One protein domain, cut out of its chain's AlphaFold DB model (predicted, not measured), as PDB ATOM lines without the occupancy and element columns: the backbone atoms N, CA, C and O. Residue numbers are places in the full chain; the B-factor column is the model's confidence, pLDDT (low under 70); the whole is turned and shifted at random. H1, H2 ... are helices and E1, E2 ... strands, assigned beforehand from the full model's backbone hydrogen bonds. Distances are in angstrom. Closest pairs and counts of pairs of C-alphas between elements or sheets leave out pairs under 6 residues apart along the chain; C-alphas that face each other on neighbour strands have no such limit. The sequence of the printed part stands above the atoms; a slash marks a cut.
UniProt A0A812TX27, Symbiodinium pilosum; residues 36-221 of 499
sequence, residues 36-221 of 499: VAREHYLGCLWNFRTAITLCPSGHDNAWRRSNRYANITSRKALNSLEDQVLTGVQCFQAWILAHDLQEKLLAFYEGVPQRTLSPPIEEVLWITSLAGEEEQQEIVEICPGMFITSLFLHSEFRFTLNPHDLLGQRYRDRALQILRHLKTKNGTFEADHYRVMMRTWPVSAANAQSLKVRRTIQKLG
ATOM      1  N   VAL A  36     -17.179 -31.872 -61.859       43.88
ATOM      2  CA  VAL A  36     -17.586 -31.980 -60.438       43.88
ATOM      3  C   VAL A  36     -19.110 -32.137 -60.271       43.88
ATOM      4  O   VAL A  36     -19.600 -32.727 -59.316       43.88
ATOM      5  N   ALA A  37     -19.896 -31.672 -61.242       47.31
ATOM      6  CA  ALA A  37     -21.351 -31.582 -61.139       47.31
ATOM      7  C   ALA A  37     -22.116 -32.869 -61.519       47.31
ATOM      8  O   ALA A  37     -23.144 -33.183 -60.917       47.31
ATOM      9  N   ARG A  38     -21.633 -33.638 -62.508       43.41
ATOM     10  CA  ARG A  38     -22.258 -34.920 -62.905       43.41
ATOM     11  C   ARG A  38     -22.068 -36.000 -61.836       43.41
ATOM     12  O   ARG A  38     -22.958 -36.829 -61.643       43.41
ATOM     13  N   GLU A  39     -20.946 -35.955 -61.119       46.84
ATOM     14  CA  GLU A  39     -20.630 -36.880 -60.027       46.84
ATOM     15  C   GLU A  39     -21.502 -36.653 -58.788       46.84
ATOM     16  O   GLU A  39     -21.848 -37.624 -58.126       46.84
ATOM     17  N   HIS A  40     -21.969 -35.427 -58.518       49.50
ATOM     18  CA  HIS A  40     -22.896 -35.151 -57.408       49.50
ATOM     19  C   HIS A  40     -24.295 -35.772 -57.616       49.50
ATOM     20  O   HIS A  40     -24.946 -36.171 -56.653       49.50
ATOM     21  N   TYR A  41     -24.759 -35.909 -58.866       49.69
ATOM     22  CA  TYR A  41     -26.108 -36.404 -59.181       49.69
ATOM     23  C   TYR A  41     -26.211 -37.938 -59.162       49.69
ATOM     24  O   TYR A  41     -27.117 -38.506 -58.544       49.69
ATOM     25  N   LEU A  42     -25.234 -38.618 -59.778       48.38
ATOM     26  CA  LEU A  42     -24.983 -40.023 -59.451       48.38
ATOM     27  C   LEU A  42     -24.594 -40.142 -57.969       48.38
ATOM     28  O   LEU A  42     -24.901 -41.140 -57.345       48.38
ATOM     29  N   GLY A  43     -24.022 -39.105 -57.365       50.06
ATOM     30  CA  GLY A  43     -23.706 -39.032 -55.944       50.06
ATOM     31  C   GLY A  43     -24.917 -39.197 -55.027       50.06
ATOM     32  O   GLY A  43     -24.825 -40.000 -54.105       50.06
ATOM     33  N   CYS A  44     -26.071 -38.553 -55.274       56.47
ATOM     34  CA  CYS A  44     -27.253 -38.875 -54.457       56.47
ATOM     35  C   CYS A  44     -27.687 -40.331 -54.677       56.47
ATOM     36  O   CYS A  44     -27.851 -41.071 -53.712       56.47
ATOM     37  N   LEU A  45     -27.837 -40.758 -55.933       53.53
ATOM     38  CA  LEU A  45     -28.316 -42.107 -56.243       53.53
ATOM     39  C   LEU A  45     -27.379 -43.191 -55.675       53.53
ATOM     40  O   LEU A  45     -27.835 -44.155 -55.081       53.53
ATOM     41  N   TRP A  46     -26.066 -43.022 -55.762       48.69
ATOM     42  CA  TRP A  46     -25.098 -44.080 -55.469       48.69
ATOM     43  C   TRP A  46     -24.360 -43.900 -54.132       48.69
ATOM     44  O   TRP A  46     -23.949 -44.896 -53.540       48.69
ATOM     45  N   ASN A  47     -24.231 -42.671 -53.612       54.69
ATOM     46  CA  ASN A  47     -23.318 -42.351 -52.504       54.69
ATOM     47  C   ASN A  47     -23.948 -41.629 -51.301       54.69
ATOM     48  O   ASN A  47     -23.267 -41.505 -50.282       54.69
ATOM     49  N   PHE A  48     -25.204 -41.166 -51.354       58.09
ATOM     50  CA  PHE A  48     -25.796 -40.519 -50.180       58.09
ATOM     51  C   PHE A  48     -26.136 -41.552 -49.102       58.09
ATOM     52  O   PHE A  48     -26.953 -42.456 -49.310       58.09
ATOM     53  N   ARG A  49     -25.485 -41.397 -47.945       61.47
ATOM     54  CA  ARG A  49     -25.657 -42.231 -46.759       61.47
ATOM     55  C   ARG A  49     -25.859 -41.334 -45.548       61.47
ATOM     56  O   ARG A  49     -24.942 -40.613 -45.162       61.47
ATOM     57  N   THR A  50     -27.019 -41.421 -44.912       58.97
ATOM     58  CA  THR A  50     -27.210 -40.809 -43.592       58.97
ATOM     59  C   THR A  50     -26.954 -41.857 -42.524       58.97
ATOM     60  O   THR A  50     -27.670 -42.854 -42.472       58.97
ATOM     61  N   ALA A  51     -25.932 -41.633 -41.697       61.88
ATOM     62  CA  ALA A  51     -25.680 -42.405 -40.487       61.88
ATOM     63  C   ALA A  51     -26.527 -41.857 -39.337       61.88
ATOM     64  O   ALA A  51     -26.425 -40.679 -39.002       61.88
ATOM     65  N   ILE A  52     -27.322 -42.715 -38.710       60.41
ATOM     66  CA  ILE A  52     -28.097 -42.381 -37.516       60.41
ATOM     67  C   ILE A  52     -27.429 -43.083 -36.344       60.41
ATOM     68  O   ILE A  52     -27.483 -44.309 -36.274       60.41
ATOM     69  N   THR A  53     -26.798 -42.324 -35.445       62.78
ATOM     70  CA  THR A  53     -26.216 -42.870 -34.215       62.78
ATOM     71  C   THR A  53     -27.165 -42.664 -33.039       62.78
ATOM     72  O   THR A  53     -27.510 -41.535 -32.686       62.78
ATOM     73  N   LEU A  54     -27.577 -43.771 -32.422       54.25
ATOM     74  CA  LEU A  54     -28.477 -43.802 -31.272       54.25
ATOM     75  C   LEU A  54     -27.711 -44.281 -30.050       54.25
ATOM     76  O   LEU A  54     -27.343 -45.450 -29.994       54.25
ATOM     77  N   CYS A  55     -27.492 -43.393 -29.082       58.38
ATOM     78  CA  CYS A  55     -26.853 -43.737 -27.815       58.38
ATOM     79  C   CYS A  55     -27.868 -43.596 -26.660       58.38
ATOM     80  O   CYS A  55     -28.569 -42.573 -26.602       58.38
ATOM     81  N   PRO A  56     -27.958 -44.561 -25.725       53.41
ATOM     82  CA  PRO A  56     -28.703 -44.395 -24.485       53.41
ATOM     83  C   PRO A  56     -28.123 -43.205 -23.716       53.41
ATOM     84  O   PRO A  56     -26.909 -43.115 -23.521       53.41
ATOM     85  N   SER A  57     -28.959 -42.262 -23.274       49.44
ATOM     86  CA  SER A  57     -28.497 -41.278 -22.295       49.44
ATOM     87  C   SER A  57     -28.426 -41.954 -20.927       49.44
ATOM     88  O   SER A  57     -29.413 -42.505 -20.447       49.44
ATOM     89  N   GLY A  58     -27.247 -41.929 -20.303       44.16
ATOM     90  CA  GLY A  58     -26.949 -42.677 -19.076       44.16
ATOM     91  C   GLY A  58     -27.718 -42.272 -17.812       44.16
ATOM     92  O   GLY A  58     -27.348 -42.737 -16.742       44.16
ATOM     93  N   HIS A  59     -28.750 -41.422 -17.899       49.00
ATOM     94  CA  HIS A  59     -29.508 -40.977 -16.725       49.00
ATOM     95  C   HIS A  59     -31.040 -40.951 -16.875       49.00
ATOM     96  O   HIS A  59     -31.697 -41.074 -15.849       49.00
ATOM     97  N   ASP A  60     -31.618 -40.902 -18.088       48.09
ATOM     98  CA  ASP A  60     -33.074 -40.680 -18.253       48.09
ATOM     99  C   ASP A  60     -33.799 -41.691 -19.169       48.09
ATOM    100  O   ASP A  60     -34.938 -41.452 -19.564       48.09
ATOM    101  N   ASN A  61     -33.162 -42.793 -19.589       46.28
ATOM    102  CA  ASN A  61     -33.678 -43.693 -20.646       46.28
ATOM    103  C   ASN A  61     -34.027 -42.984 -21.981       46.28
ATOM    104  O   ASN A  61     -34.545 -43.608 -22.906       46.28
ATOM    105  N   ALA A  62     -33.730 -41.690 -22.122       44.44
ATOM    106  CA  ALA A  62     -33.935 -40.932 -23.346       44.44
ATOM    107  C   ALA A  62     -32.775 -41.191 -24.319       44.44
ATOM    108  O   ALA A  62     -31.608 -41.207 -23.925       44.44
ATOM    109  N   TRP A  63     -33.060 -41.365 -25.604       46.09
ATOM    110  CA  TRP A  63     -32.022 -41.520 -26.621       46.09
ATOM    111  C   TRP A  63     -31.392 -40.158 -26.943       46.09
ATOM    112  O   TRP A  63     -32.090 -39.235 -27.374       46.09
ATOM    113  N   ARG A  64     -30.071 -40.005 -26.759       46.97
ATOM    114  CA  ARG A  64     -29.348 -38.821 -27.255       46.97
ATOM    115  C   ARG A  64     -29.067 -39.019 -28.742       46.97
ATOM    116  O   ARG A  64     -28.325 -39.922 -29.121       46.97
ATOM    117  N   ARG A  65     -29.666 -38.164 -29.575       49.09
ATOM    118  CA  ARG A  65     -29.379 -38.095 -31.012       49.09
ATOM    119  C   ARG A  65     -28.051 -37.372 -31.217       49.09
ATOM    120  O   ARG A  65     -27.902 -36.232 -30.786       49.09
ATOM    121  N   SER A  66     -27.109 -38.015 -31.894       42.09
ATOM    122  CA  SER A  66     -25.955 -37.337 -32.477       42.09
ATOM    123  C   SER A  66     -25.815 -37.806 -33.915       42.09
ATOM    124  O   SER A  66     -25.490 -38.966 -34.155       42.09
ATOM    125  N   ASN A  67     -26.052 -36.915 -34.869       42.44
ATOM    126  CA  ASN A  67     -25.762 -37.193 -36.266       42.44
ATOM    127  C   ASN A  67     -24.289 -36.852 -36.487       42.44
ATOM    128  O   ASN A  67     -23.892 -35.689 -36.453       42.44
ATOM    129  N   ARG A  68     -23.443 -37.871 -36.638       39.84
ATOM    130  CA  ARG A  68     -22.090 -37.693 -37.169       39.84
ATOM    131  C   ARG A  68     -21.951 -38.565 -38.402       39.84
ATOM    132  O   ARG A  68     -22.135 -39.777 -38.333       39.84
ATOM    133  N   TYR A  69     -21.584 -37.947 -39.518       33.66
ATOM    134  CA  TYR A  69     -21.093 -38.650 -40.694       33.66
ATOM    135  C   TYR A  69     -19.810 -39.401 -40.308       33.66
ATOM    136  O   TYR A  69     -18.765 -38.785 -40.116       33.66
ATOM    137  N   ALA A  70     -19.877 -40.721 -40.124       27.39
ATOM    138  CA  ALA A  70     -18.698 -41.527 -39.820       27.39
ATOM    139  C   ALA A  70     -18.825 -42.964 -40.344       27.39
ATOM    140  O   ALA A  70     -19.822 -43.647 -40.114       27.39
ATOM    141  N   ASN A  71     -17.772 -43.428 -41.020       25.41
ATOM    142  CA  ASN A  71     -17.486 -44.844 -41.242       25.41
ATOM    143  C   ASN A  71     -17.132 -45.482 -39.893       25.41
ATOM    144  O   ASN A  71     -16.084 -45.132 -39.368       25.41
ATOM    145  N   ILE A  72     -17.949 -46.396 -39.360       25.75
ATOM    146  CA  ILE A  72     -17.565 -47.521 -38.478       25.75
ATOM    147  C   ILE A  72     -18.770 -48.481 -38.401       25.75
ATOM    148  O   ILE A  72     -19.923 -48.074 -38.464       25.75
ATOM    149  N   THR A  73     -18.504 -49.785 -38.352       28.83
ATOM    150  CA  THR A  73     -19.490 -50.872 -38.446       28.83
ATOM    151  C   THR A  73     -19.823 -51.488 -37.089       28.83
ATOM    152  O   THR A  73     -18.915 -51.884 -36.366       28.83
ATOM    153  N   SER A  74     -21.110 -51.722 -36.823       28.72
ATOM    154  CA  SER A  74     -21.595 -52.817 -35.972       28.72
ATOM    155  C   SER A  74     -23.030 -53.177 -36.385       28.72
ATOM    156  O   SER A  74     -23.852 -52.289 -36.596       28.72
ATOM    157  N   ARG A  75     -23.299 -54.473 -36.589       36.16
ATOM    158  CA  ARG A  75     -24.566 -55.035 -37.089       36.16
ATOM    159  C   ARG A  75     -25.368 -55.636 -35.931       36.16
ATOM    160  O   ARG A  75     -24.791 -56.359 -35.124       36.16
ATOM    161  N   LYS A  76     -26.694 -55.473 -36.038       34.94
ATOM    162  CA  LYS A  76     -27.802 -56.133 -35.316       34.94
ATOM    163  C   LYS A  76     -28.379 -55.331 -34.138       34.94
ATOM    164  O   LYS A  76     -27.664 -54.954 -33.215       34.94
ATOM    165  N   ALA A  77     -29.687 -55.084 -34.215       40.75
ATOM    166  CA  ALA A  77     -30.494 -54.543 -33.133       40.75
ATOM    167  C   ALA A  77     -30.632 -55.594 -32.025       40.75
ATOM    168  O   ALA A  77     -30.746 -56.793 -32.286       40.75
ATOM    169  N   LEU A  78     -30.575 -55.125 -30.787       41.91
ATOM    170  CA  LEU A  78     -30.786 -55.909 -29.582       41.91
ATOM    171  C   LEU A  78     -32.065 -55.361 -28.962       41.91
ATOM    172  O   LEU A  78     -32.077 -54.249 -28.432       41.91
ATOM    173  N   ASN A  79     -33.154 -56.107 -29.136       40.84
ATOM    174  CA  ASN A  79     -34.514 -55.643 -28.865       40.84
ATOM    175  C   ASN A  79     -34.882 -55.685 -27.369       40.84
ATOM    176  O   ASN A  79     -36.009 -55.350 -27.010       40.84
ATOM    177  N   SER A  80     -33.948 -56.043 -26.480       49.44
ATOM    178  CA  SER A  80     -34.156 -56.033 -25.030       49.44
ATOM    179  C   SER A  80     -33.030 -55.315 -24.272       49.44
ATOM    180  O   SER A  80     -31.869 -55.303 -24.686       49.44
ATOM    181  N   LEU A  81     -33.374 -54.720 -23.123       48.62
ATOM    182  CA  LEU A  81     -32.402 -54.163 -22.172       48.62
ATOM    183  C   LEU A  81     -31.414 -55.251 -21.701       48.62
ATOM    184  O   LEU A  81     -30.239 -54.973 -21.482       48.62
ATOM    185  N   GLU A  82     -31.883 -56.497 -21.603       51.44
ATOM    186  CA  GLU A  82     -31.077 -57.675 -21.266       51.44
ATOM    187  C   GLU A  82     -30.010 -57.952 -22.333       51.44
ATOM    188  O   GLU A  82     -28.848 -58.166 -21.993       51.44
ATOM    189  N   ASP A  83     -30.348 -57.837 -23.616       46.50
ATOM    190  CA  ASP A  83     -29.397 -57.995 -24.717       46.50
ATOM    191  C   ASP A  83     -28.357 -56.856 -24.774       46.50
ATOM    192  O   ASP A  83     -27.184 -57.085 -25.083       46.50
ATOM    193  N   GLN A  84     -28.744 -55.621 -24.438       51.38
ATOM    194  CA  GLN A  84     -27.810 -54.486 -24.341       51.38
ATOM    195  C   GLN A  84     -26.808 -54.668 -23.192       51.38
ATOM    196  O   GLN A  84     -25.612 -54.420 -23.364       51.38
ATOM    197  N   VAL A  85     -27.279 -55.159 -22.041       53.72
ATOM    198  CA  VAL A  85     -26.431 -55.497 -20.887       53.72
ATOM    199  C   VAL A  85     -25.497 -56.668 -21.210       53.72
ATOM    200  O   VAL A  85     -24.330 -56.638 -20.825       53.72
ATOM    201  N   LEU A  86     -25.970 -57.671 -21.954       48.69
ATOM    202  CA  LEU A  86     -25.182 -58.854 -22.320       48.69
ATOM    203  C   LEU A  86     -24.094 -58.576 -23.368       48.69
ATOM    204  O   LEU A  86     -23.087 -59.280 -23.395       48.69
ATOM    205  N   THR A  87     -24.273 -57.576 -24.233       53.97
ATOM    206  CA  THR A  87     -23.360 -57.322 -25.368       53.97
ATOM    207  C   THR A  87     -22.436 -56.119 -25.191       53.97
ATOM    208  O   THR A  87     -21.450 -56.007 -25.918       53.97
ATOM    209  N   GLY A  88     -22.730 -55.206 -24.257       52.72
ATOM    210  CA  GLY A  88     -21.917 -54.010 -24.011       52.72
ATOM    211  C   GLY A  88     -21.938 -52.967 -25.140       52.72
ATOM    212  O   GLY A  88     -21.133 -52.034 -25.123       52.72
ATOM    213  N   VAL A  89     -22.831 -53.096 -26.128       55.28
ATOM    214  CA  VAL A  89     -22.944 -52.155 -27.256       55.28
ATOM    215  C   VAL A  89     -23.671 -50.886 -26.802       55.28
ATOM    216  O   VAL A  89     -24.862 -50.913 -26.504       55.28
ATOM    217  N   GLN A  90     -22.950 -49.759 -26.759       58.53
ATOM    218  CA  GLN A  90     -23.459 -48.479 -26.242       58.53
ATOM    219  C   GLN A  90     -24.126 -47.579 -27.288       58.53
ATOM    220  O   GLN A  90     -24.815 -46.648 -26.898       58.53
ATOM    221  N   CYS A  91     -23.946 -47.803 -28.593       61.00
ATOM    222  CA  CYS A  91     -24.643 -47.024 -29.619       61.00
ATOM    223  C   CYS A  91     -24.912 -47.861 -30.875       61.00
ATOM    224  O   CYS A  91     -24.080 -48.682 -31.266       61.00
ATOM    225  N   PHE A  92     -26.038 -47.604 -31.538       65.00
ATOM    226  CA  PHE A  92     -26.415 -48.251 -32.798       65.00
ATOM    227  C   PHE A  92     -26.243 -47.287 -33.964       65.00
ATOM    228  O   PHE A  92     -26.553 -46.106 -33.821       65.00
ATOM    229  N   GLN A  93     -25.770 -47.791 -35.107       66.19
ATOM    230  CA  GLN A  93     -25.674 -47.025 -36.345       66.19
ATOM    231  C   GLN A  93     -26.593 -47.627 -37.406       66.19
ATOM    232  O   GLN A  93     -26.368 -48.747 -37.865       66.19
ATOM    233  N   ALA A  94     -27.610 -46.872 -37.806       71.88
ATOM    234  CA  ALA A  94     -28.473 -47.215 -38.930       71.88
ATOM    235  C   ALA A  94     -28.139 -46.337 -40.140       71.88
ATOM    236  O   ALA A  94     -27.637 -45.221 -39.986       71.88
ATOM    237  N   TRP A  95     -28.401 -46.848 -41.342       78.50
ATOM    238  CA  TRP A  95     -28.103 -46.150 -42.588       78.50
ATOM    239  C   TRP A  95     -29.352 -46.037 -43.446       78.50
ATOM    240  O   TRP A  95     -29.980 -47.046 -43.753       78.50
ATOM    241  N   ILE A  96     -29.667 -44.820 -43.887       84.38
ATOM    242  CA  ILE A  96     -30.651 -44.604 -44.950       84.38
ATOM    243  C   ILE A  96     -29.881 -44.313 -46.235       84.38
ATOM    244  O   ILE A  96     -29.182 -43.301 -46.335       84.38
ATOM    245  N   LEU A  97     -29.981 -45.232 -47.197       86.69
ATOM    246  CA  LEU A  97     -29.398 -45.090 -48.528       86.69
ATOM    247  C   LEU A  97     -30.428 -44.450 -49.462       86.69
ATOM    248  O   LEU A  97     -31.569 -44.910 -49.548       86.69
ATOM    249  N   ALA A  98     -30.039 -43.391 -50.170       88.69
ATOM    250  CA  ALA A  98     -30.994 -42.655 -50.996       88.69
ATOM    251  C   ALA A  98     -31.536 -43.470 -52.184       88.69
ATOM    252  O   ALA A  98     -32.719 -43.326 -52.480       88.69
ATOM    253  N   HIS A  99     -30.746 -44.338 -52.838       87.62
ATOM    254  CA  HIS A  99     -31.299 -45.227 -53.878       87.62
ATOM    255  C   HIS A  99     -32.311 -46.214 -53.312       87.62
ATOM    256  O   HIS A  99     -33.379 -46.353 -53.895       87.62
ATOM    257  N   ASP A 100     -32.022 -46.857 -52.177       88.69
ATOM    258  CA  ASP A 100     -32.953 -47.816 -51.577       88.69
ATOM    259  C   ASP A 100     -34.284 -47.140 -51.245       88.69
ATOM    260  O   ASP A 100     -35.357 -47.665 -51.549       88.69
ATOM    261  N   LEU A 101     -34.223 -45.938 -50.662       90.94
ATOM    262  CA  LEU A 101     -35.417 -45.158 -50.368       90.94
ATOM    263  C   LEU A 101     -36.131 -44.693 -51.646       90.94
ATOM    264  O   LEU A 101     -37.359 -44.743 -51.706       90.94
ATOM    265  N   GLN A 102     -35.397 -44.269 -52.675       92.19
ATOM    266  CA  GLN A 102     -35.979 -43.918 -53.968       92.19
ATOM    267  C   GLN A 102     -36.731 -45.104 -54.573       92.19
ATOM    268  O   GLN A 102     -37.874 -44.944 -54.991       92.19
ATOM    269  N   GLU A 103     -36.122 -46.289 -54.592       89.94
ATOM    270  CA  GLU A 103     -36.732 -47.507 -55.120       89.94
ATOM    271  C   GLU A 103     -37.994 -47.883 -54.336       89.94
ATOM    272  O   GLU A 103     -39.011 -48.202 -54.951       89.94
ATOM    273  N   LYS A 104     -37.972 -47.778 -52.997       91.06
ATOM    274  CA  LYS A 104     -39.159 -47.977 -52.145       91.06
ATOM    275  C   LYS A 104     -40.270 -46.976 -52.472       91.06
ATOM    276  O   LYS A 104     -41.423 -47.364 -52.639       91.06
ATOM    277  N   LEU A 105     -39.938 -45.691 -52.610       93.12
ATOM    278  CA  LEU A 105     -40.913 -44.642 -52.928       93.12
ATOM    279  C   LEU A 105     -41.488 -44.792 -54.342       93.12
ATOM    280  O   LEU A 105     -42.688 -44.592 -54.527       93.12
ATOM    281  N   LEU A 106     -40.666 -45.149 -55.333       92.88
ATOM    282  CA  LEU A 106     -41.119 -45.431 -56.699       92.88
ATOM    283  C   LEU A 106     -42.041 -46.654 -56.725       92.88
ATOM    284  O   LEU A 106     -43.111 -46.599 -57.329       92.88
ATOM    285  N   ALA A 107     -41.673 -47.735 -56.031       90.94
ATOM    286  CA  ALA A 107     -42.528 -48.912 -55.899       90.94
ATOM    287  C   ALA A 107     -43.876 -48.558 -55.249       90.94
ATOM    288  O   ALA A 107     -44.922 -48.918 -55.788       90.94
ATOM    289  N   PHE A 108     -43.860 -47.783 -54.161       92.75
ATOM    290  CA  PHE A 108     -45.060 -47.359 -53.441       92.75
ATOM    291  C   PHE A 108     -45.992 -46.460 -54.275       92.75
ATOM    292  O   PHE A 108     -47.189 -46.727 -54.354       92.75
ATOM    293  N   TYR A 109     -45.470 -45.401 -54.906       93.75
ATOM    294  CA  TYR A 109     -46.305 -44.410 -55.597       93.75
ATOM    295  C   TYR A 109     -46.629 -44.755 -57.052       93.75
ATOM    296  O   TYR A 109     -47.682 -44.355 -57.551       93.75
ATOM    297  N   GLU A 110     -45.733 -45.452 -57.751       91.19
ATOM    298  CA  GLU A 110     -45.856 -45.714 -59.191       91.19
ATOM    299  C   GLU A 110     -46.132 -47.190 -59.507       91.19
ATOM    300  O   GLU A 110     -46.386 -47.530 -60.663       91.19
ATOM    301  N   GLY A 111     -46.135 -48.068 -58.495       85.31
ATOM    302  CA  GLY A 111     -46.458 -49.486 -58.655       85.31
ATOM    303  C   GLY A 111     -45.417 -50.244 -59.476       85.31
ATOM    304  O   GLY A 111     -45.773 -51.122 -60.267       85.31
ATOM    305  N   VAL A 112     -44.134 -49.884 -59.345       75.56
ATOM    306  CA  VAL A 112     -43.049 -50.526 -60.099       75.56
ATOM    307  C   VAL A 112     -43.023 -52.038 -59.773       75.56
ATOM    308  O   VAL A 112     -42.779 -52.389 -58.618       75.56
ATOM    309  N   PRO A 113     -43.243 -52.950 -60.749       57.78
ATOM    310  CA  PRO A 113     -43.713 -54.327 -60.500       57.78
ATOM    311  C   PRO A 113     -42.784 -55.302 -59.759       57.78
ATOM    312  O   PRO A 113     -43.101 -56.487 -59.695       57.78
ATOM    313  N   GLN A 114     -41.617 -54.878 -59.276       58.78
ATOM    314  CA  GLN A 114     -40.580 -55.795 -58.781       58.78
ATOM    315  C   GLN A 114     -40.333 -55.739 -57.269       58.78
ATOM    316  O   GLN A 114     -39.501 -56.501 -56.780       58.78
ATOM    317  N   ARG A 115     -41.023 -54.876 -56.511       64.25
ATOM    318  CA  ARG A 115     -40.807 -54.730 -55.061       64.25
ATOM    319  C   ARG A 115     -42.106 -54.548 -54.283       64.25
ATOM    320  O   ARG A 115     -43.164 -54.345 -54.875       64.25
ATOM    321  N   THR A 116     -41.998 -54.671 -52.960       65.94
ATOM    322  CA  THR A 116     -43.112 -54.511 -52.023       65.94
ATOM    323  C   THR A 116     -43.784 -53.157 -52.233       65.94
ATOM    324  O   THR A 116     -43.134 -52.147 -52.504       65.94
ATOM    325  N   LEU A 117     -45.110 -53.129 -52.109       81.38
ATOM    326  CA  LEU A 117     -45.890 -51.893 -52.206       81.38
ATOM    327  C   LEU A 117     -45.876 -51.119 -50.878       81.38
ATOM    328  O   LEU A 117     -46.731 -50.261 -50.676       81.38
ATOM    329  N   SER A 118     -44.982 -51.460 -49.949       88.19
ATOM    330  CA  SER A 118     -44.942 -50.926 -48.591       88.19
ATOM    331  C   SER A 118     -44.448 -49.477 -48.573       88.19
ATOM    332  O   SER A 118     -43.411 -49.182 -49.173       88.19
ATOM    333  N   PRO A 119     -45.129 -48.560 -47.870       91.81
ATOM    334  CA  PRO A 119     -44.602 -47.220 -47.657       91.81
ATOM    335  C   PRO A 119     -43.354 -47.263 -46.751       91.81
ATOM    336  O   PRO A 119     -43.384 -47.925 -45.713       91.81
ATOM    337  N   PRO A 120     -42.273 -46.528 -47.077       92.25
ATOM    338  CA  PRO A 120     -41.070 -46.439 -46.240       92.25
ATOM    339  C   PRO A 120     -41.293 -45.482 -45.056       92.25
ATOM    340  O   PRO A 120     -40.754 -44.373 -45.016       92.25
ATOM    341  N   ILE A 121     -42.187 -45.862 -44.135       90.12
ATOM    342  CA  ILE A 121     -42.643 -44.992 -43.040       90.12
ATOM    343  C   ILE A 121     -41.467 -44.584 -42.150       90.12
ATOM    344  O   ILE A 121     -41.310 -43.405 -41.837       90.12
ATOM    345  N   GLU A 122     -40.634 -45.545 -41.758       86.25
ATOM    346  CA  GLU A 122     -39.554 -45.333 -40.795       86.25
ATOM    347  C   GLU A 122     -38.492 -44.382 -41.344       86.25
ATOM    348  O   GLU A 122     -38.155 -43.394 -40.691       86.25
ATOM    349  N   GLU A 123     -38.021 -44.616 -42.571       89.75
ATOM    350  CA  GLU A 123     -37.027 -43.768 -43.225       89.75
ATOM    351  C   GLU A 123     -37.552 -42.345 -43.410       89.75
ATOM    352  O   GLU A 123     -36.835 -41.373 -43.164       89.75
ATOM    353  N   VAL A 124     -38.820 -42.206 -43.809       92.50
ATOM    354  CA  VAL A 124     -39.442 -40.895 -43.992       92.50
ATOM    355  C   VAL A 124     -39.574 -40.145 -42.672       92.50
ATOM    356  O   VAL A 124     -39.244 -38.955 -42.622       92.50
ATOM    357  N   LEU A 125     -40.012 -40.804 -41.597       88.88
ATOM    358  CA  LEU A 125     -40.107 -40.178 -40.276       88.88
ATOM    359  C   LEU A 125     -38.727 -39.796 -39.730       88.88
ATOM    360  O   LEU A 125     -38.581 -38.730 -39.131       88.88
ATOM    361  N   TRP A 126     -37.698 -40.599 -39.993       85.75
ATOM    362  CA  TRP A 126     -36.322 -40.257 -39.642       85.75
ATOM    363  C   TRP A 126     -35.821 -39.025 -40.396       85.75
ATOM    364  O   TRP A 126     -35.445 -38.041 -39.761       85.75
ATOM    365  N   ILE A 127     -35.909 -39.024 -41.729       89.31
ATOM    366  CA  ILE A 127     -35.461 -37.906 -42.578       89.31
ATOM    367  C   ILE A 127     -36.163 -36.594 -42.212       89.31
ATOM    368  O   ILE A 127     -35.551 -35.530 -42.198       89.31
ATOM    369  N   THR A 128     -37.459 -36.647 -41.917       91.06
ATOM    370  CA  THR A 128     -38.262 -35.445 -41.641       91.06
ATOM    371  C   THR A 128     -38.242 -35.001 -40.176       91.06
ATOM    372  O   THR A 128     -38.762 -33.928 -39.869       91.06
ATOM    373  N   SER A 129     -37.647 -35.792 -39.275       84.88
ATOM    374  CA  SER A 129     -37.485 -35.454 -37.851       84.88
ATOM    375  C   SER A 129     -36.080 -34.962 -37.489       84.88
ATOM    376  O   SER A 129     -35.775 -34.807 -36.302       84.88
ATOM    377  N   LEU A 130     -35.219 -34.718 -38.484       79.69
ATOM    378  CA  LEU A 130     -33.906 -34.107 -38.278       79.69
ATOM    379  C   LEU A 130     -34.063 -32.735 -37.619       79.69
ATOM    380  O   LEU A 130     -34.882 -31.920 -38.048       79.69
ATOM    381  N   ALA A 131     -33.319 -32.520 -36.535       68.62
ATOM    382  CA  ALA A 131     -33.573 -31.428 -35.604       68.62
ATOM    383  C   ALA A 131     -32.948 -30.098 -36.053       68.62
ATOM    384  O   ALA A 131     -33.443 -29.045 -35.653       68.62
ATOM    385  N   GLY A 132     -31.882 -30.131 -36.862       81.38
ATOM    386  CA  GLY A 132     -31.196 -28.928 -37.329       81.38
ATOM    387  C   GLY A 132     -31.724 -28.421 -38.670       81.38
ATOM    388  O   GLY A 132     -31.791 -29.179 -39.637       81.38
ATOM    389  N   GLU A 133     -32.032 -27.123 -38.763       87.06
ATOM    390  CA  GLU A 133     -32.277 -26.473 -40.061       87.06
ATOM    391  C   GLU A 133     -31.063 -26.606 -40.992       87.06
ATOM    392  O   GLU A 133     -31.243 -26.806 -42.189       87.06
ATOM    393  N   GLU A 134     -29.844 -26.569 -40.438       88.19
ATOM    394  CA  GLU A 134     -28.592 -26.788 -41.173       88.19
ATOM    395  C   GLU A 134     -28.525 -28.193 -41.787       88.19
ATOM    396  O   GLU A 134     -28.266 -28.323 -42.980       88.19
ATOM    397  N   GLU A 135     -28.845 -29.239 -41.017       84.25
ATOM    398  CA  GLU A 135     -28.870 -30.626 -41.512       84.25
ATOM    399  C   GLU A 135     -29.917 -30.798 -42.619       84.25
ATOM    400  O   GLU A 135     -29.670 -31.415 -43.653       84.25
ATOM    401  N   GLN A 136     -31.109 -30.224 -42.428       88.56
ATOM    402  CA  GLN A 136     -32.152 -30.263 -43.451       88.56
ATOM    403  C   GLN A 136     -31.727 -29.510 -44.716       88.56
ATOM    404  O   GLN A 136     -32.018 -29.963 -45.823       88.56
ATOM    405  N   GLN A 137     -31.047 -28.372 -44.567       89.56
ATOM    406  CA  GLN A 137     -30.537 -27.580 -45.681       89.56
ATOM    407  C   GLN A 137     -29.445 -28.339 -46.448       89.56
ATOM    408  O   GLN A 137     -29.499 -28.380 -47.676       89.56
ATOM    409  N   GLU A 138     -28.540 -29.023 -45.748       87.88
ATOM    410  CA  GLU A 138     -27.532 -29.899 -46.350       87.88
ATOM    411  C   GLU A 138     -28.189 -31.012 -47.185       87.88
ATOM    412  O   GLU A 138     -27.826 -31.231 -48.342       87.88
ATOM    413  N   ILE A 139     -29.233 -31.671 -46.670       87.38
ATOM    414  CA  ILE A 139     -29.961 -32.692 -47.441       87.38
ATOM    415  C   ILE A 139     -30.664 -32.082 -48.656       87.38
ATOM    416  O   ILE A 139     -30.694 -32.702 -49.718       87.38
ATOM    417  N   VAL A 140     -31.230 -30.879 -48.538       90.31
ATOM    418  CA  VAL A 140     -31.835 -30.175 -49.681       90.31
ATOM    419  C   VAL A 140     -30.798 -29.879 -50.765       90.31
ATOM    420  O   VAL A 140     -31.134 -29.925 -51.948       90.31
ATOM    421  N   GLU A 141     -29.555 -29.596 -50.388       86.94
ATOM    422  CA  GLU A 141     -28.463 -29.330 -51.326       86.94
ATOM    423  C   GLU A 141     -27.923 -30.608 -51.974       86.94
ATOM    424  O   GLU A 141     -27.666 -30.617 -53.179       86.94
ATOM    425  N   ILE A 142     -27.807 -31.697 -51.210       86.06
ATOM    426  CA  ILE A 142     -27.239 -32.959 -51.699       86.06
ATOM    427  C   ILE A 142     -28.285 -33.816 -52.422       86.06
ATOM    428  O   ILE A 142     -28.029 -34.337 -53.509       86.06
ATOM    429  N   CYS A 143     -29.467 -33.992 -51.828       90.50
ATOM    430  CA  CYS A 143     -30.534 -34.814 -52.384       90.50
ATOM    431  C   CYS A 143     -31.948 -34.248 -52.155       90.50
ATOM    432  O   CYS A 143     -32.755 -34.815 -51.404       90.50
ATOM    433  N   PRO A 144     -32.315 -33.172 -52.875       92.19
ATOM    434  CA  PRO A 144     -33.609 -32.517 -52.698       92.19
ATOM    435  C   PRO A 144     -34.793 -33.443 -52.995       92.19
ATOM    436  O   PRO A 144     -35.812 -33.374 -52.310       92.19
ATOM    437  N   GLY A 145     -34.669 -34.340 -53.982       93.75
ATOM    438  CA  GLY A 145     -35.739 -35.270 -54.361       93.75
ATOM    439  C   GLY A 145     -36.150 -36.206 -53.225       93.75
ATOM    440  O   GLY A 145     -37.347 -36.399 -53.001       93.75
ATOM    441  N   MET A 146     -35.172 -36.707 -52.466       94.56
ATOM    442  CA  MET A 146     -35.400 -37.535 -51.283       94.56
ATOM    443  C   MET A 146     -36.182 -36.757 -50.227       94.56
ATOM    444  O   MET A 146     -37.269 -37.166 -49.830       94.56
ATOM    445  N   PHE A 147     -35.670 -35.592 -49.826       95.25
ATOM    446  CA  PHE A 147     -36.268 -34.801 -48.754       95.25
ATOM    447  C   PHE A 147     -37.674 -34.302 -49.098       95.25
ATOM    448  O   PHE A 147     -38.597 -34.455 -48.302       95.25
ATOM    449  N   ILE A 148     -37.871 -33.765 -50.306       96.75
ATOM    450  CA  ILE A 148     -39.173 -33.265 -50.773       96.75
ATOM    451  C   ILE A 148     -40.208 -34.396 -50.811       96.75
ATOM    452  O   ILE A 148     -41.342 -34.205 -50.368       96.75
ATOM    453  N   THR A 149     -39.837 -35.576 -51.319       97.44
ATOM    454  CA  THR A 149     -40.757 -36.723 -51.383       97.44
ATOM    455  C   THR A 149     -41.094 -37.238 -49.981       97.44
ATOM    456  O   THR A 149     -42.268 -37.486 -49.699       97.44
ATOM    457  N   SER A 150     -40.109 -37.308 -49.078       96.69
ATOM    458  CA  SER A 150     -40.321 -37.651 -47.665       96.69
ATOM    459  C   SER A 150     -41.251 -36.657 -46.964       96.69
ATOM    460  O   SER A 150     -42.168 -37.069 -46.260       96.69
ATOM    461  N   LEU A 151     -41.094 -35.350 -47.200       97.19
ATOM    462  CA  LEU A 151     -41.994 -34.327 -46.657       97.19
ATOM    463  C   LEU A 151     -43.441 -34.511 -47.143       97.19
ATOM    464  O   LEU A 151     -44.375 -34.387 -46.348       97.19
ATOM    465  N   PHE A 152     -43.650 -34.833 -48.426       98.19
ATOM    466  CA  PHE A 152     -44.993 -35.120 -48.935       98.19
ATOM    467  C   PHE A 152     -45.584 -36.394 -48.325       98.19
ATOM    468  O   PHE A 152     -46.740 -36.354 -47.900       98.19
ATOM    469  N   LEU A 153     -44.815 -37.482 -48.213       96.88
ATOM    470  CA  LEU A 153     -45.304 -38.716 -47.588       96.88
ATOM    471  C   LEU A 153     -45.611 -38.512 -46.093       96.88
ATOM    472  O   LEU A 153     -46.662 -38.930 -45.614       96.88
ATOM    473  N   HIS A 154     -44.773 -37.779 -45.357       95.81
ATOM    474  CA  HIS A 154     -45.083 -37.434 -43.968       95.81
ATOM    475  C   HIS A 154     -46.354 -36.572 -43.884       95.81
ATOM    476  O   HIS A 154     -47.220 -36.819 -43.045       95.81
ATOM    477  N   SER A 155     -46.546 -35.609 -44.794       96.56
ATOM    478  CA  SER A 155     -47.801 -34.849 -44.838       96.56
ATOM    479  C   SER A 155     -49.024 -35.739 -45.093       96.56
ATOM    480  O   SER A 155     -50.054 -35.542 -44.454       96.56
ATOM    481  N   GLU A 156     -48.908 -36.757 -45.954       95.75
ATOM    482  CA  GLU A 156     -49.955 -37.757 -46.190       95.75
ATOM    483  C   GLU A 156     -50.310 -38.520 -44.908       95.75
ATOM    484  O   GLU A 156     -51.491 -38.634 -44.572       95.75
ATOM    485  N   PHE A 157     -49.311 -38.980 -44.150       94.44
ATOM    486  CA  PHE A 157     -49.528 -39.644 -42.862       94.44
ATOM    487  C   PHE A 157     -50.277 -38.741 -41.878       94.44
ATOM    488  O   PHE A 157     -51.272 -39.149 -41.281       94.44
ATOM    489  N   ARG A 158     -49.864 -37.475 -41.759       93.62
ATOM    490  CA  ARG A 158     -50.537 -36.504 -40.883       93.62
ATOM    491  C   ARG A 158     -51.979 -36.245 -41.323       93.62
ATOM    492  O   ARG A 158     -52.876 -36.264 -40.485       93.62
ATOM    493  N   PHE A 159     -52.225 -36.081 -42.624       93.38
ATOM    494  CA  PHE A 159     -53.580 -35.885 -43.154       93.38
ATOM    495  C   PHE A 159     -54.477 -37.116 -43.011       93.38
ATOM    496  O   PHE A 159     -55.692 -36.960 -42.911       93.38
ATOM    497  N   THR A 160     -53.888 -38.313 -42.958       91.88
ATOM    498  CA  THR A 160     -54.599 -39.563 -42.659       91.88
ATOM    499  C   THR A 160     -55.120 -39.583 -41.221       91.88
ATOM    500  O   THR A 160     -56.157 -40.179 -40.963       91.88
ATOM    501  N   LEU A 161     -54.446 -38.921 -40.277       91.00
ATOM    502  CA  LEU A 161     -54.915 -38.802 -38.891       91.00
ATOM    503  C   LEU A 161     -55.865 -37.624 -38.699       91.00
ATOM    504  O   LEU A 161     -56.867 -37.738 -38.001       91.00
ATOM    505  N   ASN A 162     -55.542 -36.484 -39.304       90.38
ATOM    506  CA  ASN A 162     -56.347 -35.280 -39.221       90.38
ATOM    507  C   ASN A 162     -56.188 -34.448 -40.511       90.38
ATOM    508  O   ASN A 162     -55.104 -33.931 -40.785       90.38
ATOM    509  N   PRO A 163     -57.259 -34.225 -41.293       90.75
ATOM    510  CA  PRO A 163     -57.181 -33.449 -42.537       90.75
ATOM    511  C   PRO A 163     -56.803 -31.969 -42.332       90.75
ATOM    512  O   PRO A 163     -56.449 -31.268 -43.292       90.75
ATOM    513  N   HIS A 164     -56.926 -31.481 -41.097       92.44
ATOM    514  CA  HIS A 164     -56.586 -30.130 -40.662       92.44
ATOM    515  C   HIS A 164     -55.285 -30.086 -39.848       92.44
ATOM    516  O   HIS A 164     -55.006 -29.079 -39.201       92.44
ATOM    517  N   ASP A 165     -54.479 -31.151 -39.877       92.62
ATOM    518  CA  ASP A 165     -53.212 -31.202 -39.157       92.62
ATOM    519  C   ASP A 165     -52.252 -30.096 -39.629       92.62
ATOM    520  O   ASP A 165     -51.774 -30.092 -40.769       92.62
ATOM    521  N   LEU A 166     -51.975 -29.135 -38.740       94.69
ATOM    522  CA  LEU A 166     -51.116 -27.988 -39.042       94.69
ATOM    523  C   LEU A 166     -49.674 -28.412 -39.337       94.69
ATOM    524  O   LEU A 166     -49.014 -27.778 -40.157       94.69
ATOM    525  N   LEU A 167     -49.181 -29.474 -38.698       92.44
ATOM    526  CA  LEU A 167     -47.830 -29.972 -38.934       92.44
ATOM    527  C   LEU A 167     -47.732 -30.661 -40.304       92.44
ATOM    528  O   LEU A 167     -46.809 -30.378 -41.065       92.44
ATOM    529  N   GLY A 168     -48.733 -31.462 -40.677       94.19
ATOM    530  CA  GLY A 168     -48.883 -32.010 -42.026       94.19
ATOM    531  C   GLY A 168     -48.911 -30.914 -43.090       94.19
ATOM    532  O   GLY A 168     -48.209 -31.003 -44.100       94.19
ATOM    533  N   GLN A 169     -49.648 -29.829 -42.833       96.44
ATOM    534  CA  GLN A 169     -49.650 -28.651 -43.699       96.44
ATOM    535  C   GLN A 169     -48.261 -28.004 -43.800       96.44
ATOM    536  O   GLN A 169     -47.822 -27.712 -44.912       96.44
ATOM    537  N   ARG A 170     -47.543 -27.835 -42.680       95.88
ATOM    538  CA  ARG A 170     -46.176 -27.284 -42.665       95.88
ATOM    539  C   ARG A 170     -45.199 -28.128 -43.480       95.88
ATOM    540  O   ARG A 170     -44.475 -27.560 -44.294       95.88
ATOM    541  N   TYR A 171     -45.198 -29.455 -43.324       96.19
ATOM    542  CA  TYR A 171     -44.334 -30.338 -44.121       96.19
ATOM    543  C   TYR A 171     -44.602 -30.185 -45.618       96.19
ATOM    544  O   TYR A 171     -43.675 -30.021 -46.415       96.19
ATOM    545  N   ARG A 172     -45.882 -30.151 -45.998       97.38
ATOM    546  CA  ARG A 172     -46.287 -29.955 -47.387       97.38
ATOM    547  C   ARG A 172     -45.872 -28.583 -47.930       97.38
ATOM    548  O   ARG A 172     -45.369 -28.493 -49.049       97.38
ATOM    549  N   ASP A 173     -46.086 -27.515 -47.169       97.19
ATOM    550  CA  ASP A 173     -45.735 -26.157 -47.594       97.19
ATOM    551  C   ASP A 173     -44.223 -25.974 -47.709       97.19
ATOM    552  O   ASP A 173     -43.758 -25.364 -48.673       97.19
ATOM    553  N   ARG A 174     -43.450 -26.585 -46.802       96.06
ATOM    554  CA  ARG A 174     -41.988 -26.631 -46.889       96.06
ATOM    555  C   ARG A 174     -41.524 -27.342 -48.159       96.06
ATOM    556  O   ARG A 174     -40.690 -26.798 -48.881       96.06
ATOM    557  N   ALA A 175     -42.106 -28.497 -48.491       97.00
ATOM    558  CA  ALA A 175     -41.803 -29.212 -49.733       97.00
ATOM    559  C   ALA A 175     -42.067 -28.340 -50.976       97.00
ATOM    560  O   ALA A 175     -41.238 -28.254 -51.884       97.00
ATOM    561  N   LEU A 176     -43.195 -27.621 -50.997       97.25
ATOM    562  CA  LEU A 176     -43.530 -26.698 -52.085       97.25
ATOM    563  C   LEU A 176     -42.608 -25.476 -52.142       97.25
ATOM    564  O   LEU A 176     -42.292 -25.015 -53.239       97.25
ATOM    565  N   GLN A 177     -42.184 -24.939 -50.997       96.00
ATOM    566  CA  GLN A 177     -41.229 -23.835 -50.930       96.00
ATOM    567  C   GLN A 177     -39.895 -24.237 -51.566       96.00
ATOM    568  O   GLN A 177     -39.395 -23.511 -52.426       96.00
ATOM    569  N   ILE A 178     -39.368 -25.413 -51.208       94.50
ATOM    570  CA  ILE A 178     -38.126 -25.950 -51.781       94.50
ATOM    571  C   ILE A 178     -38.290 -26.153 -53.294       94.50
ATOM    572  O   ILE A 178     -37.444 -25.712 -54.068       94.50
ATOM    573  N   LEU A 179     -39.413 -26.727 -53.746       94.62
ATOM    574  CA  LEU A 179     -39.686 -26.900 -55.178       94.62
ATOM    575  C   LEU A 179     -39.733 -25.579 -55.951       94.62
ATOM    576  O   LEU A 179     -39.236 -25.517 -57.076       94.62
ATOM    577  N   ARG A 180     -40.336 -24.528 -55.381       94.12
ATOM    578  CA  ARG A 180     -40.359 -23.198 -56.006       94.12
ATOM    579  C   ARG A 180     -38.953 -22.626 -56.099       94.12
ATOM    580  O   ARG A 180     -38.582 -22.196 -57.181       94.12
ATOM    581  N   HIS A 181     -38.185 -22.695 -55.013       91.06
ATOM    582  CA  HIS A 181     -36.801 -22.219 -54.964       91.06
ATOM    583  C   HIS A 181     -35.931 -22.886 -56.033       91.06
ATOM    584  O   HIS A 181     -35.323 -22.193 -56.846       91.06
ATOM    585  N   LEU A 182     -35.958 -24.221 -56.109       89.56
ATOM    586  CA  LEU A 182     -35.220 -24.992 -57.117       89.56
ATOM    587  C   LEU A 182     -35.656 -24.670 -58.553       89.56
ATOM    588  O   LEU A 182     -34.852 -24.762 -59.472       89.56
ATOM    589  N   LYS A 183     -36.921 -24.284 -58.756       89.81
ATOM    590  CA  LYS A 183     -37.449 -23.905 -60.072       89.81
ATOM    591  C   LYS A 183     -37.081 -22.473 -60.477       89.81
ATOM    592  O   LYS A 183     -36.955 -22.210 -61.668       89.81
ATOM    593  N   THR A 184     -36.995 -21.542 -59.524       87.56
ATOM    594  CA  THR A 184     -36.801 -20.105 -59.795       87.56
ATOM    595  C   THR A 184     -35.350 -19.680 -59.898       87.56
ATOM    596  O   THR A 184     -35.086 -18.604 -60.430       87.56
ATOM    597  N   LYS A 185     -34.403 -20.458 -59.367       81.38
ATOM    598  CA  LYS A 185     -33.007 -20.085 -59.535       81.38
ATOM    599  C   LYS A 185     -32.613 -20.229 -61.012       81.38
ATOM    600  O   LYS A 185     -32.684 -21.302 -61.601       81.38
ATOM    601  N   ASN A 186     -32.260 -19.094 -61.616       58.47
ATOM    602  CA  ASN A 186     -32.091 -18.912 -63.061       58.47
ATOM    603  C   ASN A 186     -30.768 -19.473 -63.624       58.47
ATOM    604  O   ASN A 186     -30.390 -19.137 -64.747       58.47
ATOM    605  N   GLY A 187     -30.053 -20.330 -62.889       69.81
ATOM    606  CA  GLY A 187     -28.941 -21.084 -63.456       69.81
ATOM    607  C   GLY A 187     -29.471 -22.157 -64.409       69.81
ATOM    608  O   GLY A 187     -30.287 -22.987 -64.013       69.81
ATOM    609  N   THR A 188     -28.997 -22.193 -65.658       62.94
ATOM    610  CA  THR A 188     -29.331 -23.266 -66.624       62.94
ATOM    611  C   THR A 188     -29.109 -24.660 -66.026       62.94
ATOM    612  O   THR A 188     -29.916 -25.566 -66.222       62.94
ATOM    613  N   PHE A 189     -28.065 -24.786 -65.210       60.66
ATOM    614  CA  PHE A 189     -27.721 -25.969 -64.435       60.66
ATOM    615  C   PHE A 189     -28.800 -26.383 -63.413       60.66
ATOM    616  O   PHE A 189     -29.169 -27.553 -63.325       60.66
ATOM    617  N   GLU A 190     -29.374 -25.425 -62.686       68.88
ATOM    618  CA  GLU A 190     -30.395 -25.684 -61.663       68.88
ATOM    619  C   GLU A 190     -31.750 -26.052 -62.290       68.88
ATOM    620  O   GLU A 190     -32.480 -26.897 -61.763       68.88
ATOM    621  N   ALA A 191     -32.053 -25.515 -63.477       75.06
ATOM    622  CA  ALA A 191     -33.237 -25.901 -64.241       75.06
ATOM    623  C   ALA A 191     -33.188 -27.371 -64.697       75.06
ATOM    624  O   ALA A 191     -34.203 -28.076 -64.645       75.06
ATOM    625  N   ASP A 192     -32.018 -27.859 -65.115       80.69
ATOM    626  CA  ASP A 192     -31.840 -29.268 -65.465       80.69
ATOM    627  C   ASP A 192     -31.837 -30.167 -64.220       80.69
ATOM    628  O   ASP A 192     -32.465 -31.226 -64.247       80.69
ATOM    629  N   HIS A 193     -31.277 -29.716 -63.092       78.81
ATOM    630  CA  HIS A 193     -31.380 -30.424 -61.807       78.81
ATOM    631  C   HIS A 193     -32.824 -30.652 -61.376       78.81
ATOM    632  O   HIS A 193     -33.212 -31.779 -61.061       78.81
ATOM    633  N   TYR A 194     -33.639 -29.599 -61.418       88.75
ATOM    634  CA  TYR A 194     -35.061 -29.696 -61.124       88.75
ATOM    635  C   TYR A 194     -35.747 -30.725 -62.034       88.75
ATOM    636  O   TYR A 194     -36.461 -31.604 -61.552       88.75
ATOM    637  N   ARG A 195     -35.503 -30.666 -63.351       89.31
ATOM    638  CA  ARG A 195     -36.104 -31.603 -64.319       89.31
ATOM    639  C   ARG A 195     -35.712 -33.047 -64.049       89.31
ATOM    640  O   ARG A 195     -36.563 -33.927 -64.156       89.31
ATOM    641  N   VAL A 196     -34.442 -33.293 -63.753       88.31
ATOM    642  CA  VAL A 196     -33.936 -34.641 -63.523       88.31
ATOM    643  C   VAL A 196     -34.485 -35.193 -62.201       88.31
ATOM    644  O   VAL A 196     -35.026 -36.295 -62.201       88.31
ATOM    645  N   MET A 197     -34.462 -34.412 -61.117       93.06
ATOM    646  CA  MET A 197     -35.078 -34.779 -59.836       93.06
ATOM    647  C   MET A 197     -36.559 -35.149 -60.000       93.06
ATOM    648  O   MET A 197     -36.993 -36.188 -59.511       93.06
ATOM    649  N   MET A 198     -37.327 -34.333 -60.730       94.50
ATOM    650  CA  MET A 198     -38.748 -34.587 -60.995       94.50
ATOM    651  C   MET A 198     -39.004 -35.837 -61.855       94.50
ATOM    652  O   MET A 198     -40.146 -36.287 -61.922       94.50
ATOM    653  N   ARG A 199     -37.985 -36.368 -62.547       91.81
ATOM    654  CA  ARG A 199     -38.071 -37.603 -63.347       91.81
ATOM    655  C   ARG A 199     -37.649 -38.848 -62.577       91.81
ATOM    656  O   ARG A 199     -38.103 -39.927 -62.931       91.81
ATOM    657  N   THR A 200     -36.745 -38.720 -61.611       91.38
ATOM    658  CA  THR A 200     -36.186 -39.872 -60.888       91.38
ATOM    659  C   THR A 200     -36.854 -40.118 -59.547       91.38
ATOM    660  O   THR A 200     -36.884 -41.252 -59.086       91.38
ATOM    661  N   TRP A 201     -37.429 -39.089 -58.931       94.94
ATOM    662  CA  TRP A 201     -38.192 -39.217 -57.695       94.94
ATOM    663  C   TRP A 201     -39.690 -39.042 -57.963       94.94
ATOM    664  O   TRP A 201     -40.062 -38.169 -58.755       94.94
ATOM    665  N   PRO A 202     -40.574 -39.767 -57.252       96.12
ATOM    666  CA  PRO A 202     -42.023 -39.691 -57.444       96.12
ATOM    667  C   PRO A 202     -42.640 -38.434 -56.795       96.12
ATOM    668  O   PRO A 202     -43.722 -38.477 -56.209       96.12
ATOM    669  N   VAL A 203     -41.974 -37.279 -56.900       96.94
ATOM    670  CA  VAL A 203     -42.354 -36.010 -56.251       96.94
ATOM    671  C   VAL A 203     -43.777 -35.593 -56.627       96.94
ATOM    672  O   VAL A 203     -44.576 -35.206 -55.771       96.94
ATOM    673  N   SER A 204     -44.110 -35.676 -57.918       97.12
ATOM    674  CA  SER A 204     -45.442 -35.321 -58.423       97.12
ATOM    675  C   SER A 204     -46.524 -36.247 -57.870       97.12
ATOM    676  O   SER A 204     -47.584 -35.765 -57.465       97.12
ATOM    677  N   ALA A 205     -46.250 -37.555 -57.835       96.75
ATOM    678  CA  ALA A 205     -47.177 -38.557 -57.324       96.75
ATOM    679  C   ALA A 205     -47.409 -38.369 -55.817       96.75
ATOM    680  O   ALA A 205     -48.559 -38.301 -55.389       96.75
ATOM    681  N   ALA A 206     -46.345 -38.144 -55.039       97.25
ATOM    682  CA  ALA A 206     -46.423 -37.888 -53.601       97.25
ATOM    683  C   ALA A 206     -47.226 -36.619 -53.255       97.25
ATOM    684  O   ALA A 206     -48.106 -36.629 -52.390       97.25
ATOM    685  N   ASN A 207     -47.002 -35.509 -53.969       98.06
ATOM    686  CA  ASN A 207     -47.800 -34.292 -53.781       98.06
ATOM    687  C   ASN A 207     -49.280 -34.510 -54.150       98.06
ATOM    688  O   ASN A 207     -50.178 -34.063 -53.435       98.06
ATOM    689  N   ALA A 208     -49.553 -35.201 -55.261       97.31
ATOM    690  CA  ALA A 208     -50.921 -35.490 -55.683       97.31
ATOM    691  C   ALA A 208     -51.649 -36.397 -54.678       97.31
ATOM    692  O   ALA A 208     -52.804 -36.130 -54.338       97.31
ATOM    693  N   GLN A 209     -50.966 -37.423 -54.169       96.00
ATOM    694  CA  GLN A 209     -51.507 -38.369 -53.202       96.00
ATOM    695  C   GLN A 209     -51.768 -37.709 -51.840       96.00
ATOM    696  O   GLN A 209     -52.880 -37.831 -51.329       96.00
ATOM    697  N   SER A 210     -50.834 -36.916 -51.300       96.44
ATOM    698  CA  SER A 210     -51.061 -36.179 -50.041       96.44
ATOM    699  C   SER A 210     -52.280 -35.244 -50.119       96.44
ATOM    700  O   SER A 210     -53.097 -35.184 -49.196       96.44
ATOM    701  N   LEU A 211     -52.474 -34.560 -51.255       96.12
ATOM    702  CA  LEU A 211     -53.667 -33.751 -51.515       96.12
ATOM    703  C   LEU A 211     -54.937 -34.592 -51.652       96.12
ATOM    704  O   LEU A 211     -55.995 -34.174 -51.179       96.12
ATOM    705  N   LYS A 212     -54.852 -35.741 -52.327       95.19
ATOM    706  CA  LYS A 212     -55.973 -36.668 -52.486       95.19
ATOM    707  C   LYS A 212     -56.437 -37.170 -51.125       95.19
ATOM    708  O   LYS A 212     -57.617 -37.021 -50.838       95.19
ATOM    709  N   VAL A 213     -55.527 -37.672 -50.288       92.50
ATOM    710  CA  VAL A 213     -55.832 -38.134 -48.925       92.50
ATOM    711  C   VAL A 213     -56.509 -37.022 -48.138       92.50
ATOM    712  O   VAL A 213     -57.644 -37.197 -47.703       92.50
ATOM    713  N   ARG A 214     -55.906 -35.828 -48.073       94.56
ATOM    714  CA  ARG A 214     -56.513 -34.687 -47.376       94.56
ATOM    715  C   ARG A 214     -57.932 -34.391 -47.858       94.56
ATOM    716  O   ARG A 214     -58.834 -34.249 -47.042       94.56
ATOM    717  N   ARG A 215     -58.150 -34.307 -49.174       94.06
ATOM    718  CA  ARG A 215     -59.472 -34.011 -49.752       94.06
ATOM    719  C   ARG A 215     -60.481 -35.119 -49.483       94.06
ATOM    720  O   ARG A 215     -61.635 -34.806 -49.218       94.06
ATOM    721  N   THR A 216     -60.077 -36.382 -49.584       90.81
ATOM    722  CA  THR A 216     -60.945 -37.531 -49.305       90.81
ATOM    723  C   THR A 216     -61.419 -37.488 -47.860       90.81
ATOM    724  O   THR A 216     -62.625 -37.512 -47.628       90.81
ATOM    725  N   ILE A 217     -60.496 -37.308 -46.912       89.69
ATOM    726  CA  ILE A 217     -60.836 -37.215 -45.491       89.69
ATOM    727  C   ILE A 217     -61.700 -35.974 -45.201       89.69
ATOM    728  O   ILE A 217     -62.702 -36.080 -44.505       89.69
ATOM    729  N   GLN A 218     -61.398 -34.811 -45.797       90.75
ATOM    730  CA  GLN A 218     -62.235 -33.604 -45.652       90.75
ATOM    731  C   GLN A 218     -63.659 -33.797 -46.180       90.75
ATOM    732  O   GLN A 218     -64.613 -33.338 -45.559       90.75
ATOM    733  N   LYS A 219     -63.812 -34.448 -47.340       89.56
ATOM    734  CA  LYS A 219     -65.118 -34.666 -47.982       89.56
ATOM    735  C   LYS A 219     -66.009 -35.610 -47.198       89.56
ATOM    736  O   LYS A 219     -67.221 -35.431 -47.211       89.56
ATOM    737  N   LEU A 220     -65.416 -36.614 -46.562       82.25
ATOM    738  CA  LEU A 220     -66.155 -37.583 -45.759       82.25
ATOM    739  C   LEU A 220     -66.614 -36.986 -44.422       82.25
ATOM    740  O   LEU A 220     -67.424 -37.594 -43.728       82.25
ATOM    741  N   GLY A 221     -66.196 -35.744 -44.147       67.56
ATOM    742  CA  GLY A 221     -66.587 -34.976 -42.981       67.56
ATOM    743  C   GLY A 221     -66.015 -35.577 -41.706       67.56
ATOM    744  O   GLY A 221     -65.483 -36.685 -41.684       67.56
TER     745      GLY A 221
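This is residues 36 to 221 of the 499 residues of a protein of Symbiodinium pilosum (UniProt A0A812TX27). A body of helices is built round H6, with H7 and H9 running beside it as a three-helix bundle, while a narrow sheet of E2, E1 and E3 reaches away from this body as an arm. H4 sits between H6 and the sheet's root, H3 and H8 meet the bundle, and residues 79 to 85, of which 81 to 85 belong to H2, stick out near the arm's far end. The printed part has 186 residues, with nine named helices and three named strands in the order H1 E1 E2 H2 E3 H3 H4 H5 H6 H7 H8 H9; the sheet order is E2 E1 E3, antiparallel, and the class is mostly helix. The whole is compact, with a radius of gyration of the C-alphas of 18.2 A and spans of 53 by 52 by 35 A.

The sheet runs E2, residues 63 to 66, E1, residues 49 to 56, and E3, residues 92 to 97. H1, residues 36 to 47, only grazes it, with residues 43 to 47. E1 and E2 form an antiparallel hairpin at 142 degrees, with N 64 and O 55 at 3.0 A, within hydrogen-bond range. E1 and E3 are antiparallel at 159 degrees, with N 52 and O 94 at 2.8 A and N 94 and O 52 at 3.0 A. E2, H2, residues 81 to 87, and E3 form a split strand-helix-strand unit, two strands running the same way with E1 between them; its crossover is right-handed. H2 is not on the sheet and touches no helix. H3, residues 98 to 110, touches H1 only at their ends, the closest C-alphas being those of Leu 45 and His 99, 4.9 A apart. H4, residues 121 to 128, only grazes the sheet, with residues 122 to 127. H5, residues 133 to 142, is close to but not clearly touching H6, residues 144 to 161; the closest C-alphas, of Val 140 and Phe 147, are 6.5 A apart. H6 is the hub, touching five helices. H4 touches H6 at a steep tilt of 62 degrees, opposite ways, closest at the C-alphas of Val 124 and Ser 150, 5.0 A. H3 and H6 only just touch, with 3 pairs of C-alphas within 8 A, the closest being Ala 98 and Met 146, 6.8 A. H6 and H7, residues 166 to 184, form a helical hairpin at a shallow tilt of 25 degrees, closest at the C-alphas of Ser 155 and Gly 168, 4.1 A. H8, residues 188 to 200, touches H7 at a steep tilt of 46 degrees, the C-alphas of Leu 182 and Tyr 194 being closest at 6.2 A. H8 touches H6 only at their ends, closest at the C-alphas of Gly 145 and Met 197, 5.5 A. H9, residues 203 to 219, touches H6 at a shallow tilt of 13 degrees, the same way, closest at the C-alphas of Glu 156 and Ser 210, 4.3 A. H6, H7 and H9 are an up and down bundle, each running against the one before. Every O i to N i+4 pair is within hydrogen-bond range in H2 to H9; in H1 it is 5 of 8.

H1 begins at C-alpha 36, (-17.586, -31.980, -60.438), and H9 ends at C-alpha 219, (-65.118, -34.666, -47.982). From first to last C-alpha, E1 spans 22.6 A, H6 26.2 A, H7 26.4 A and H9 24.3 A.

The C-alphas of Leu 86 and Asn 186 are the two farthest apart, 57.5 A. The printed part has no cut, and the link from E2 to H2 is long, with 14 residues. The mean pLDDT of the printed part is 76.1, and 69 residues are under 70, among them residues 36 to 93.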